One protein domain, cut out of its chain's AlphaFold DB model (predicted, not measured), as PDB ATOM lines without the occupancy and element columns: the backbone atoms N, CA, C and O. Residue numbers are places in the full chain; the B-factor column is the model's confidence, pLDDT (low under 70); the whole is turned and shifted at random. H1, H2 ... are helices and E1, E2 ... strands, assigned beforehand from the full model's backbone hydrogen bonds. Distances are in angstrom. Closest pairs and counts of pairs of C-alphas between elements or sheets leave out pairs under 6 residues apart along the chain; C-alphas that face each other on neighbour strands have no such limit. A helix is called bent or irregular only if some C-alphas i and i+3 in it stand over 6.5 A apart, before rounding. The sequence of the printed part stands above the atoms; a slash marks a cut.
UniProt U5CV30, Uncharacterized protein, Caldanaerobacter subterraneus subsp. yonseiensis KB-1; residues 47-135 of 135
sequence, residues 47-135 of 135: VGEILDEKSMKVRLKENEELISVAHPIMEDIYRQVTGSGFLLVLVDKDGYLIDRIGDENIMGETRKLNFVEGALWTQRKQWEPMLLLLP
ATOM      1  N   VAL A  47      15.460 -23.776 -32.358       76.88
ATOM      2  CA  VAL A  47      14.814 -24.337 -33.542       76.88
ATOM      3  C   VAL A  47      14.915 -25.846 -33.405       76.88
ATOM      4  O   VAL A  47      16.010 -26.373 -33.203       76.88
ATOM      5  N   GLY A  48      13.779 -26.535 -33.503       81.69
ATOM      6  CA  GLY A  48      13.738 -27.989 -33.428       81.69
ATOM      7  C   GLY A  48      14.644 -28.642 -34.470       81.69
ATOM      8  O   GLY A  48      14.601 -28.302 -35.658       81.69
ATOM      9  N   GLU A  49      15.456 -29.602 -34.027       88.00
ATOM     10  CA  GLU A  49      16.202 -30.483 -34.924       88.00
ATOM     11  C   GLU A  49      15.206 -31.430 -35.602       88.00
ATOM     12  O   GLU A  49      14.521 -32.196 -34.925       88.00
ATOM     13  N   ILE A  50      15.103 -31.360 -36.931       92.44
ATOM     14  CA  ILE A  50      14.176 -32.180 -37.720       92.44
ATOM     15  C   ILE A  50      14.905 -33.414 -38.252       92.44
ATOM     16  O   ILE A  50      15.997 -33.310 -38.814       92.44
ATOM     17  N   LEU A  51      14.275 -34.581 -38.100       94.81
ATOM     18  CA  LEU A  51      14.715 -35.815 -38.741       94.81
ATOM     19  C   LEU A  51      14.688 -35.697 -40.265       94.81
ATOM     20  O   LEU A  51      13.776 -35.116 -40.850       94.81
ATOM     21  N   ASP A  52      15.635 -36.352 -40.931       96.06
ATOM     22  CA  ASP A  52      15.490 -36.594 -42.361       96.06
ATOM     23  C   ASP A  52      14.240 -37.449 -42.650       96.06
ATOM     24  O   ASP A  52      13.736 -38.186 -41.796       96.06
ATOM     25  N   GLU A  53      13.753 -37.382 -43.888       94.62
ATOM     26  CA  GLU A  53      12.506 -38.031 -44.302       94.62
ATOM     27  C   GLU A  53      12.489 -39.547 -44.030       94.62
ATOM     28  O   GLU A  53      11.450 -40.113 -43.677       94.62
ATOM     29  N   LYS A  54      13.632 -40.229 -44.173       96.88
ATOM     30  CA  LYS A  54      13.720 -41.676 -43.949       96.88
ATOM     31  C   LYS A  54      13.601 -41.988 -42.461       96.88
ATOM     32  O   LYS A  54      12.828 -42.871 -42.092       96.88
ATOM     33  N   SER A  55      14.337 -41.263 -41.625       96.75
ATOM     34  CA  SER A  55      14.285 -41.410 -40.168       96.75
ATOM     35  C   SER A  55      12.898 -41.070 -39.615       96.75
ATOM     36  O   SER A  55      12.379 -41.794 -38.765       96.75
ATOM     37  N   MET A  56      12.246 -40.039 -40.160       95.69
ATOM     38  CA  MET A  56      10.868 -39.675 -39.819       95.69
ATOM     39  C   MET A  56       9.882 -40.800 -40.157       95.69
ATOM     40  O   MET A  56       9.085 -41.190 -39.308       95.69
ATOM     41  N   LYS A  57       9.958 -41.376 -41.365       95.88
ATOM     42  CA  LYS A  57       9.092 -42.498 -41.773       95.88
ATOM     43  C   LYS A  57       9.237 -43.712 -40.862       95.88
ATOM     44  O   LYS A  57       8.232 -44.316 -40.495       95.88
ATOM     45  N   VAL A  58      10.472 -44.061 -40.495       97.31
ATOM     46  CA  VAL A  58      10.731 -45.147 -39.539       97.31
ATOM     47  C   VAL A  58      10.064 -44.831 -38.207       97.31
ATOM     48  O   VAL A  58       9.319 -45.662 -37.694       97.31
ATOM     49  N   ARG A  59      10.240 -43.609 -37.692       96.56
ATOM     50  CA  ARG A  59       9.683 -43.243 -36.392       96.56
ATOM     51  C   ARG A  59       8.158 -43.230 -36.359       96.56
ATOM     52  O   ARG A  59       7.567 -43.736 -35.407       96.56
ATOM     53  N   LEU A  60       7.518 -42.682 -37.392       96.69
ATOM     54  CA  LEU A  60       6.058 -42.700 -37.510       96.69
ATOM     55  C   LEU A  60       5.533 -44.134 -37.588       96.69
ATOM     56  O   LEU A  60       4.503 -44.438 -36.999       96.69
ATOM     57  N   LYS A  61       6.264 -45.036 -38.258       97.75
ATOM     58  CA  LYS A  61       5.889 -46.449 -38.325       97.75
ATOM     59  C   LYS A  61       6.025 -47.155 -36.976       97.75
ATOM     60  O   LYS A  61       5.148 -47.931 -36.618       97.75
ATOM     61  N   GLU A  62       7.087 -46.874 -36.225       97.81
ATOM     62  CA  GLU A  62       7.293 -47.413 -34.870       97.81
ATOM     63  C   GLU A  62       6.197 -46.976 -33.887       97.81
ATOM     64  O   GLU A  62       5.893 -47.710 -32.951       97.81
ATOM     65  N   ASN A  63       5.586 -45.809 -34.113       98.25
ATOM     66  CA  ASN A  63       4.538 -45.244 -33.259       98.25
ATOM     67  C   ASN A  63       3.132 -45.318 -33.879       98.25
ATOM     68  O   ASN A  63       2.206 -44.705 -33.356       98.25
ATOM     69  N   GLU A  64       2.943 -46.059 -34.975       97.88
ATOM     70  CA  GLU A  64       1.682 -46.088 -35.733       97.88
ATOM     71  C   GLU A  64       0.484 -46.493 -34.861       97.88
ATOM     72  O   GLU A  64      -0.575 -45.876 -34.949       97.88
ATOM     73  N   GLU A  65       0.656 -47.478 -33.973       98.19
ATOM     74  CA  GLU A  65      -0.399 -47.907 -33.047       98.19
ATOM     75  C   GLU A  65      -0.788 -46.777 -32.083       98.19
ATOM     76  O   GLU A  65      -1.970 -46.454 -31.956       98.19
ATOM     77  N   LEU A  66       0.200 -46.117 -31.473       98.00
ATOM     78  CA  LEU A  66      -0.025 -44.989 -30.570       98.00
ATOM     79  C   LEU A  66      -0.749 -43.842 -31.285       98.00
ATOM     80  O   LEU A  66      -1.741 -43.335 -30.765       98.00
ATOM     81  N   ILE A  67      -0.292 -43.474 -32.484       98.31
ATOM     82  CA  ILE A  67      -0.912 -42.424 -33.303       98.31
ATOM     83  C   ILE A  67      -2.358 -42.808 -33.634       98.31
ATOM     84  O   ILE A  67      -3.263 -41.997 -33.456       98.31
ATOM     85  N   SER A  68      -2.605 -44.056 -34.042       98.19
ATOM     86  CA  SER A  68      -3.942 -44.518 -34.440       98.19
ATOM     87  C   SER A  68      -4.976 -44.454 -33.311       98.19
ATOM     88  O   SER A  68      -6.160 -44.243 -33.570       98.19
ATOM     89  N   VAL A  69      -4.534 -44.607 -32.058       98.19
ATOM     90  CA  VAL A  69      -5.392 -44.516 -30.870       98.19
ATOM     91  C   VAL A  69      -5.518 -43.071 -30.386       98.19
ATOM     92  O   VAL A  69      -6.604 -42.649 -29.992       98.19
ATOM     93  N   ALA A  70      -4.422 -42.309 -30.399       98.06
ATOM     94  CA  ALA A  70      -4.387 -40.953 -29.866       98.06
ATOM     95  C   ALA A  70      -5.047 -39.926 -30.796       98.06
ATOM     96  O   ALA A  70      -5.758 -39.051 -30.301       98.06
ATOM     97  N   HIS A  71      -4.862 -40.035 -32.116       97.94
ATOM     98  CA  HIS A  71      -5.328 -39.029 -33.076       97.94
ATOM     99  C   HIS A  71      -6.840 -38.757 -32.983       97.94
ATOM    100  O   HIS A  71      -7.206 -37.592 -32.829       97.94
ATOM    101  N   PRO A  72      -7.737 -39.767 -32.945       97.94
ATOM    102  CA  PRO A  72      -9.174 -39.508 -32.805       97.94
ATOM    103  C   PRO A  72      -9.524 -38.790 -31.492       97.94
ATOM    104  O   PRO A  72     -10.394 -37.926 -31.456       97.94
ATOM    105  N   ILE A  73      -8.815 -39.103 -30.401       97.81
ATOM    106  CA  ILE A  73      -9.003 -38.429 -29.107       97.81
ATOM    107  C   ILE A  73      -8.541 -36.970 -29.203       97.81
ATOM    108  O   ILE A  73      -9.208 -36.070 -28.693       97.81
ATOM    109  N   MET A  74      -7.415 -36.717 -29.873       97.38
ATOM    110  CA  MET A  74      -6.931 -35.361 -30.127       97.38
ATOM    111  C   MET A  74      -7.914 -34.571 -30.994       97.38
ATOM    112  O   MET A  74      -8.185 -33.415 -30.681       97.38
ATOM    113  N   GLU A  75      -8.501 -35.176 -32.030       97.00
ATOM    114  CA  GLU A  75      -9.558 -34.552 -32.834       97.00
ATOM    115  C   GLU A  75     -10.783 -34.207 -31.978       97.00
ATOM    116  O   GLU A  75     -11.328 -33.109 -32.089       97.00
ATOM    117  N   ASP A  76     -11.215 -35.119 -31.104       96.50
ATOM    118  CA  ASP A  76     -12.345 -34.905 -30.197       96.50
ATOM    119  C   ASP A  76     -12.107 -33.721 -29.253       96.50
ATOM    120  O   ASP A  76     -12.998 -32.884 -29.078       96.50
ATOM    121  N   ILE A  77     -10.903 -33.623 -28.684       95.56
ATOM    122  CA  ILE A  77     -10.490 -32.493 -27.842       95.56
ATOM    123  C   ILE A  77     -10.439 -31.214 -28.680       95.56
ATOM    124  O   ILE A  77     -10.999 -30.194 -28.279       95.56
ATOM    125  N   TYR A  78      -9.819 -31.264 -29.861       94.81
ATOM    126  CA  TYR A  78      -9.684 -30.108 -30.741       94.81
ATOM    127  C   TYR A  78     -11.041 -29.520 -31.131       94.81
ATOM    128  O   TYR A  78     -11.204 -28.302 -31.099       94.81
ATOM    129  N   ARG A  79     -12.053 -30.353 -31.409       94.88
ATOM    130  CA  ARG A  79     -13.414 -29.877 -31.725       94.88
ATOM    131  C   ARG A  79     -14.055 -29.061 -30.601       94.88
ATOM    132  O   ARG A  79     -14.929 -28.245 -30.878       94.88
ATOM    133  N   GLN A  80     -13.636 -29.250 -29.350       94.19
ATOM    134  CA  GLN A  80     -14.128 -28.459 -28.215       94.19
ATOM    135  C   GLN A  80     -13.421 -27.106 -28.083       94.19
ATOM    136  O   GLN A  80     -13.977 -26.185 -27.487       94.19
ATOM    137  N   VAL A  81     -12.212 -26.984 -28.632       91.25
ATOM    138  CA  VAL A  81     -11.349 -25.804 -28.486       91.25
ATOM    139  C   VAL A  81     -11.001 -25.133 -29.818       91.25
ATOM    140  O   VAL A  81     -10.132 -24.271 -29.879       91.25
ATOM    141  N   THR A  82     -11.671 -25.513 -30.905       91.75
ATOM    142  CA  THR A  82     -11.408 -24.970 -32.244       91.75
ATOM    143  C   THR A  82     -11.555 -23.445 -32.249       91.75
ATOM    144  O   THR A  82     -12.523 -22.911 -31.701       91.75
ATOM    145  N   GLY A  83     -10.615 -22.735 -32.877       88.44
ATOM    146  CA  GLY A  83     -10.602 -21.272 -32.934       88.44
ATOM    147  C   GLY A  83     -10.077 -20.577 -31.674       88.44
ATOM    148  O   GLY A  83     -10.069 -19.346 -31.630       88.44
ATOM    149  N   SER A  84      -9.640 -21.318 -30.650       86.69
ATOM    150  CA  SER A  84      -9.041 -20.732 -29.445       86.69
ATOM    151  C   SER A  84      -7.539 -20.461 -29.583       86.69
ATOM    152  O   SER A  84      -6.947 -19.897 -28.665       86.69
ATOM    153  N   GLY A  85      -6.905 -20.902 -30.677       84.88
ATOM    154  CA  GLY A  85      -5.457 -20.814 -30.858       84.88
ATOM    155  C   GLY A  85      -4.648 -21.884 -30.119       84.88
ATOM    156  O   GLY A  85      -3.431 -21.739 -30.010       84.88
ATOM    157  N   PHE A  86      -5.279 -22.953 -29.615       87.38
ATOM    158  CA  PHE A  86      -4.538 -24.079 -29.038       87.38
ATOM    159  C   PHE A  86      -3.888 -24.956 -30.112       87.38
ATOM    160  O   PHE A  86      -4.407 -25.135 -31.214       87.38
ATOM    161  N   LEU A  87      -2.761 -25.554 -29.727       90.31
ATOM    162  CA  LEU A  87      -2.074 -26.605 -30.458       90.31
ATOM    163  C   LEU A  87      -2.039 -27.859 -29.582       90.31
ATOM    164  O   LEU A  87      -1.503 -27.835 -28.476       90.31
ATOM    165  N   LEU A  88      -2.593 -28.952 -30.088       93.75
ATOM    166  CA  LEU A  88      -2.431 -30.285 -29.523       93.75
ATOM    167  C   LEU A  88      -1.262 -30.972 -30.210       93.75
ATOM    168  O   LEU A  88      -1.089 -30.848 -31.421       93.75
ATOM    169  N   VAL A  89      -0.466 -31.699 -29.435       94.69
ATOM    170  CA  VAL A  89       0.782 -32.306 -29.898       94.69
ATOM    171  C   VAL A  89       0.911 -33.680 -29.272       94.69
ATOM    172  O   VAL A  89       0.710 -33.830 -28.066       94.69
ATOM    173  N   LEU A  90       1.286 -34.664 -30.081       96.38
ATOM    174  CA  LEU A  90       1.691 -35.978 -29.615       96.38
ATOM    175  C   LEU A  90       3.200 -36.120 -29.776       96.38
ATOM    176  O   LEU A  90       3.752 -35.843 -30.845       96.38
ATOM    177  N   VAL A  91       3.859 -36.562 -28.711       95.38
ATOM    178  CA  VAL A  91       5.312 -36.713 -28.652       95.38
ATOM    179  C   VAL A  91       5.641 -38.152 -28.267       95.38
ATOM    180  O   VAL A  91       5.001 -38.718 -27.380       95.38
ATOM    181  N   ASP A  92       6.615 -38.754 -28.947       95.62
ATOM    182  CA  ASP A  92       7.098 -40.092 -28.613       95.62
ATOM    183  C   ASP A  92       7.966 -40.105 -27.340       95.62
ATOM    184  O   ASP A  92       8.307 -39.073 -26.758       95.62
ATOM    185  N   LYS A  93       8.364 -41.306 -26.909       93.94
ATOM    186  CA  LYS A  93       9.189 -41.516 -25.706       93.94
ATOM    187  C   LYS A  93      10.556 -40.813 -25.729       93.94
ATOM    188  O   LYS A  93      11.156 -40.646 -24.671       93.94
ATOM    189  N   ASP A  94      11.067 -40.465 -26.910       92.75
ATOM    190  CA  ASP A  94      12.385 -39.854 -27.094       92.75
ATOM    191  C   ASP A  94      12.287 -38.328 -27.280       92.75
ATOM    192  O   ASP A  94      13.313 -37.653 -27.375       92.75
ATOM    193  N   GLY A  95      11.070 -37.770 -27.294       91.75
ATOM    194  CA  GLY A  95      10.823 -36.335 -27.419       91.75
ATOM    195  C   GLY A  95      10.567 -35.859 -28.848       91.75
ATOM    196  O   GLY A  95      10.634 -34.655 -29.100       91.75
ATOM    197  N   TYR A  96      10.304 -36.760 -29.798       94.94
ATOM    198  CA  TYR A  96       9.971 -36.366 -31.165       94.94
ATOM    199  C   TYR A  96       8.476 -36.151 -31.331       94.94
ATOM    200  O   TYR A  96       7.670 -36.992 -30.936       94.94
ATOM    201  N   LEU A  97       8.109 -35.046 -31.970       95.31
ATOM    202  CA  LEU A  97       6.731 -34.790 -32.370       95.31
ATOM    203  C   LEU A  97       6.333 -35.819 -33.429       95.31
ATOM    204  O   LEU A  97       7.011 -35.959 -34.446       95.31
ATOM    205  N   ILE A  98       5.237 -36.528 -33.200       97.25
ATOM    206  CA  ILE A  98       4.736 -37.572 -34.105       97.25
ATOM    207  C   ILE A  98       3.339 -37.267 -34.645       97.25
ATOM    208  O   ILE A  98       2.931 -37.891 -35.619       97.25
ATOM    209  N   ASP A  99       2.640 -36.297 -34.051       96.94
ATOM    210  CA  ASP A  99       1.342 -35.807 -34.512       96.94
ATOM    211  C   ASP A  99       1.042 -34.418 -33.921       96.94
ATOM    212  O   ASP A  99       1.579 -34.059 -32.865       96.94
ATOM    213  N   ARG A 100       0.177 -33.636 -34.573       94.81
ATOM    214  CA  ARG A 100      -0.310 -32.347 -34.059       94.81
ATOM    215  C   ARG A 100      -1.600 -31.888 -34.734       94.81
ATOM    216  O   ARG A 100      -1.814 -32.091 -35.923       94.81
ATOM    217  N   ILE A 101      -2.428 -31.181 -33.969       94.88
ATOM    218  CA  ILE A 101      -3.701 -30.612 -34.425       94.88
ATOM    219  C   ILE A 101      -3.835 -29.192 -33.868       94.88
ATOM    220  O   ILE A 101      -3.649 -28.974 -32.673       94.88
ATOM    221  N   GLY A 102      -4.168 -28.221 -34.714       92.56
ATOM    222  CA  GLY A 102      -4.379 -26.835 -34.299       92.56
ATOM    223  C   GLY A 102      -4.900 -25.958 -35.433       92.56
ATOM    224  O   GLY A 102      -4.935 -26.377 -36.591       92.56
ATOM    225  N   ASP A 103      -5.282 -24.726 -35.096       91.75
ATOM    226  CA  ASP A 103      -5.729 -23.736 -36.080       91.75
ATOM    227  C   ASP A 103      -4.589 -23.343 -37.043       91.75
ATOM    228  O   ASP A 103      -3.415 -23.289 -36.664       91.75
ATOM    229  N   GLU A 104      -4.917 -22.962 -38.282       88.12
ATOM    230  CA  GLU A 104      -3.910 -22.628 -39.308       88.12
ATOM    231  C   GLU A 104      -2.925 -21.534 -38.853       88.12
ATOM    232  O   GLU A 104      -1.736 -21.582 -39.168       88.12
ATOM    233  N   ASN A 105      -3.400 -20.575 -38.051       87.81
ATOM    234  CA  ASN A 105      -2.571 -19.497 -37.511       87.81
ATOM    235  C   ASN A 105      -1.449 -20.039 -36.608       87.81
ATOM    236  O   ASN A 105      -0.281 -19.709 -36.819       87.81
ATOM    237  N   ILE A 106      -1.777 -20.904 -35.638       86.94
ATOM    238  CA  ILE A 106      -0.775 -21.477 -34.725       86.94
ATOM    239  C   ILE A 106       0.111 -22.501 -35.449       86.94
ATOM    240  O   ILE A 106       1.319 -22.574 -35.209       86.94
ATOM    241  N   MET A 107      -0.444 -23.223 -36.425       88.44
ATOM    242  CA  MET A 107       0.326 -24.102 -37.310       88.44
ATOM    243  C   MET A 107       1.352 -23.312 -38.143       88.44
ATOM    244  O   MET A 107       2.458 -23.790 -38.395       88.44
ATOM    245  N   GLY A 108       1.029 -22.077 -38.537       87.69
ATOM    246  CA  GLY A 108       1.947 -21.156 -39.206       87.69
ATOM    247  C   GLY A 108       3.129 -20.728 -38.335       87.69
ATOM    248  O   GLY A 108       4.273 -20.788 -38.787       87.69
ATOM    249  N   GLU A 109       2.872 -20.339 -37.086       86.25
ATOM    250  CA  GLU A 109       3.919 -19.899 -36.153       86.25
ATOM    251  C   GLU A 109       4.846 -21.048 -35.736       86.25
ATOM    252  O   GLU A 109       6.068 -20.903 -35.745       86.25
ATOM    253  N   THR A 110       4.287 -22.227 -35.471       87.12
ATOM    254  CA  THR A 110       5.052 -23.422 -35.069       87.12
ATOM    255  C   THR A 110       6.009 -23.905 -36.158       87.12
ATOM    256  O   THR A 110       7.116 -24.351 -35.855       87.12
ATOM    257  N   ARG A 111       5.656 -23.734 -37.441       87.81
ATOM    258  CA  ARG A 111       6.562 -24.018 -38.568       87.81
ATOM    259  C   ARG A 111       7.834 -23.167 -38.537       87.81
ATOM    260  O   ARG A 111       8.886 -23.678 -38.904       87.81
ATOM    261  N   LYS A 112       7.780 -21.916 -38.060       85.81
ATOM    262  CA  LYS A 112       8.967 -21.036 -37.971       85.81
ATOM    263  C   LYS A 112       9.997 -21.531 -36.955       85.81
ATOM    264  O   LYS A 112      11.171 -21.201 -37.073       85.81
ATOM    265  N   LEU A 113       9.553 -22.317 -35.975       85.12
ATOM    266  CA  LEU A 113      10.393 -22.882 -34.921       85.12
ATOM    267  C   LEU A 113      10.794 -24.335 -35.196       85.12
ATOM    268  O   LEU A 113      11.453 -24.940 -34.358       85.12
ATOM    269  N   ASN A 114      10.403 -24.923 -36.333       90.56
ATOM    270  CA  ASN A 114      10.458 -26.372 -36.548       90.56
ATOM    271  C   ASN A 114       9.695 -27.158 -35.464       90.56
ATOM    272  O   ASN A 114      10.082 -28.259 -35.087       90.56
ATOM    273  N   PHE A 115       8.597 -26.613 -34.944       89.94
ATOM    274  CA  PHE A 115       7.692 -27.328 -34.045       89.94
ATOM    275  C   PHE A 115       6.679 -28.125 -34.892       89.94
ATOM    276  O   PHE A 115       5.509 -27.771 -35.035       89.94
ATOM    277  N   VAL A 116       7.201 -29.150 -35.573       92.25
ATOM    278  CA  VAL A 116       6.520 -29.974 -36.585       92.25
ATOM    279  C   VAL A 116       6.805 -31.459 -36.347       92.25
ATOM    280  O   VAL A 116       7.735 -31.802 -35.622       92.25
ATOM    281  N   GLU A 117       6.043 -32.348 -36.977       93.69
ATOM    282  CA  GLU A 117       6.281 -33.792 -36.935       93.69
ATOM    283  C   GLU A 117       7.712 -34.130 -37.387       93.69
ATOM    284  O   GLU A 117       8.219 -33.595 -38.372       93.69
ATOM    285  N   GLY A 118       8.380 -35.020 -36.655       93.38
ATOM    286  CA  GLY A 118       9.787 -35.364 -36.847       93.38
ATOM    287  C   GLY A 118      10.775 -34.417 -36.159       93.38
ATOM    288  O   GLY A 118      11.974 -34.690 -36.197       93.38
ATOM    289  N   ALA A 119      10.318 -33.342 -35.514       93.56
ATOM    290  CA  ALA A 119      11.190 -32.466 -34.740       93.56
ATOM    291  C   ALA A 119      11.439 -32.994 -33.323       93.56
ATOM    292  O   ALA A 119      10.507 -33.429 -32.648       93.56
ATOM    293  N   LEU A 120      12.683 -32.895 -32.851       91.38
ATOM    294  CA  LEU A 120      13.073 -33.233 -31.483       91.38
ATOM    295  C   LEU A 120      12.909 -32.036 -30.542       91.38
ATOM    296  O   LEU A 120      13.606 -31.027 -30.682       91.38
ATOM    297  N   TRP A 121      12.064 -32.186 -29.525       87.31
ATOM    298  CA  TRP A 121      11.820 -31.177 -28.496       87.31
ATOM    299  C   TRP A 121      12.026 -31.783 -27.107       87.31
ATOM    300  O   TRP A 121      11.176 -32.490 -26.576       87.31
ATOM    301  N   THR A 122      13.194 -31.514 -26.516       83.69
ATOM    302  CA  THR A 122      13.565 -31.991 -25.173       83.69
ATOM    303  C   THR A 122      14.211 -30.876 -24.364       83.69
ATOM    304  O   THR A 122      14.881 -30.011 -24.928       83.69
ATOM    305  N   GLN A 123      14.114 -30.961 -23.034       71.12
ATOM    306  CA  GLN A 123      14.741 -30.018 -22.093       71.12
ATOM    307  C   GLN A 123      16.265 -29.883 -22.268       71.12
ATOM    308  O   GLN A 123      16.851 -28.877 -21.885       71.12
ATOM    309  N   ARG A 124      16.929 -30.899 -22.842       74.75
ATOM    310  CA  ARG A 124      18.378 -30.887 -23.124       74.75
ATOM    311  C   ARG A 124      18.760 -30.010 -24.303       74.75
ATOM    312  O   ARG A 124      19.922 -29.648 -24.443       74.75
ATOM    313  N   LYS A 125      17.811 -29.767 -25.200       70.94
ATOM    314  CA  LYS A 125      18.039 -29.069 -26.463       70.94
ATOM    315  C   LYS A 125      17.310 -27.739 -26.512       70.94
ATOM    316  O   LYS A 125      17.739 -26.862 -27.248       70.94
ATOM    317  N   GLN A 126      16.221 -27.606 -25.760       65.88
ATOM    318  CA  GLN A 126      15.304 -26.481 -25.837       65.88
ATOM    319  C   GLN A 126      14.805 -26.137 -24.437       65.88
ATOM    320  O   GLN A 126      14.589 -27.030 -23.614       65.88
ATOM    321  N   TRP A 127      14.665 -24.842 -24.149       62.09
ATOM    322  CA  TRP A 127      14.089 -24.412 -22.882       62.09
ATOM    323  C   TRP A 127      12.623 -24.851 -22.870       62.09
ATOM    324  O   TRP A 127      12.043 -25.150 -23.915       62.09
ATOM    325  N   GLU A 128      11.983 -24.817 -21.709       57.75
ATOM    326  CA  GLU A 128      10.522 -24.845 -21.621       57.75
ATOM    327  C   GLU A 128       9.938 -23.413 -21.609       57.75
ATOM    328  O   GLU A 128       9.291 -23.041 -20.629       57.75
ATOM    329  N   PRO A 129      10.094 -22.553 -22.642       46.00
ATOM    330  CA  PRO A 129       9.376 -21.291 -22.667       46.00
ATOM    331  C   PRO A 129       7.924 -21.491 -23.125       46.00
ATOM    332  O   PRO A 129       7.226 -20.504 -23.317       46.00
ATOM    333  N   MET A 130       7.420 -22.728 -23.289       42.56
ATOM    334  CA  MET A 130       6.012 -22.956 -23.658       42.56
ATOM    335  C   MET A 130       5.024 -22.337 -22.655       42.56
ATOM    336  O   MET A 130       3.916 -21.989 -23.046       42.56
ATOM    337  N   LEU A 131       5.431 -22.105 -21.402       43.03
ATOM    338  CA  LEU A 131       4.622 -21.358 -20.430       43.03
ATOM    339  C   LEU A 131       4.516 -19.847 -20.727       43.03
ATOM    340  O   LEU A 131       3.684 -19.183 -20.118       43.03
ATOM    341  N   LEU A 132       5.324 -19.307 -21.644       39.88
ATOM    342  CA  LEU A 132       5.351 -17.890 -22.034       39.88
ATOM    343  C   LEU A 132       4.887 -17.637 -23.482       39.88
ATOM    344  O   LEU A 132       4.770 -16.483 -23.884       39.88
ATOM    345  N   LEU A 133       4.623 -18.689 -24.270       36.31
ATOM    346  CA  LEU A 133       4.194 -18.576 -25.675       36.31
ATOM    347  C   LEU A 133       2.719 -18.918 -25.915       36.31
ATOM    348  O   LEU A 133       2.253 -18.813 -27.050       36.31
ATOM    349  N   LEU A 134       1.974 -19.293 -24.875       28.06
ATOM    350  CA  LEU A 134       0.519 -19.359 -24.958       28.06
ATOM    351  C   LEU A 134      -0.061 -18.039 -24.418       28.06
ATOM    352  O   LEU A 134       0.239 -17.695 -23.272       28.06
ATOM    353  N   PRO A 135      -0.806 -17.279 -25.246       33.44
ATOM    354  CA  PRO A 135      -1.430 -16.018 -24.842       33.44
ATOM    355  C   PRO A 135      -2.438 -16.172 -23.694       33.44
ATOM    356  O   PRO A 135      -3.014 -17.272 -23.529       33.44
TER     357      PRO A 135
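This is residues 47 to 135 of the 135 residues of an uncharacterized protein of Caldanaerobacter subterraneus subsp. yonseiensis KB-1 (UniProt U5CV30). What is the main picture? A two-stranded hairpin, E1 and E2, makes the core; the long helix H2 runs along one side of it, the shorter H3 sits on roughly the other side, and H1 caps one end, making a corner with H2. After H3 the chain loops back past the hairpin and ends in a tail, of which residues 127 to 133, with the short H4, stick out. What is it built of? There are 89 residues printed, with four named helices and two named strands in the order H1 H2 E1 E2 H3 H4; the sheet, in the order E1 - E2, is antiparallel, and the class is mixed, helices and strands. How large is it? It is compact, with a radius of gyration of the C-alphas of 13.1 A and spans of 33 by 29 by 19 A.

Where are the strands? E1 is residues 87 to 91, 12.6 A from first to last C-alpha, and E2 is residues 97 to 102, 13.8 A. Where are the helices? H2 is residues 64 to 81, 25.2 A long, from C-alpha 64 at (1.682, -46.088, -35.733). H1 is residues 53 to 62, 14.3 A, beginning at C-alpha 53 at (12.506, -38.031, -44.302). H3 is residues 104 to 112, 13.0 A, and H4 is residues 130 to 133, 5.2 A, ending at C-alpha 133 at (4.194, -18.576, -25.675).

How are the strands paired? E1 and E2 form an antiparallel hairpin, at 166 degrees between directions, with N 88 and O 101 at 2.8 A and N 90 and O 99 at 2.9 A, both within hydrogen-bond range. What comes near the hairpin? The closest C-alphas of H2 and E2 are those of Tyr 78 and Ile 101, 7.0 A apart; those of H1 and E2 are Leu 60 and Ile 98, 6.3 A; those of E1 and H3 are Leu 87 and Ile 106, 6.8 A. How do the helices stand? H1 and H2 meet only through their link, while H2 and H3, for instance, are apart. How regular are their backbones? Every O i to N i+4 pair is within hydrogen-bond range in H1, against 11 of 14 in H2 and 4 of 5 in H3, and H4 is too short for such a pair. H2 is only just irregular, with C-alphas 69 and 72 at 6.6 A, and has a kink of 33 degrees near residue 71.

How far does it reach? The two C-alphas farthest apart, those of Lys 54 and Pro 135, are 35.4 A apart. Which links are long? The printed part has no cut; the link from H3 to H4, with 17 residues, is long, and the other four are tight. Is there pairing outside the named strands? Residues 49 to 50 pair with residues 119 to 120, antiparallel. Where is confidence low? The mean pLDDT of the printed part is 86.9, and residues 126 to 135 are under 70.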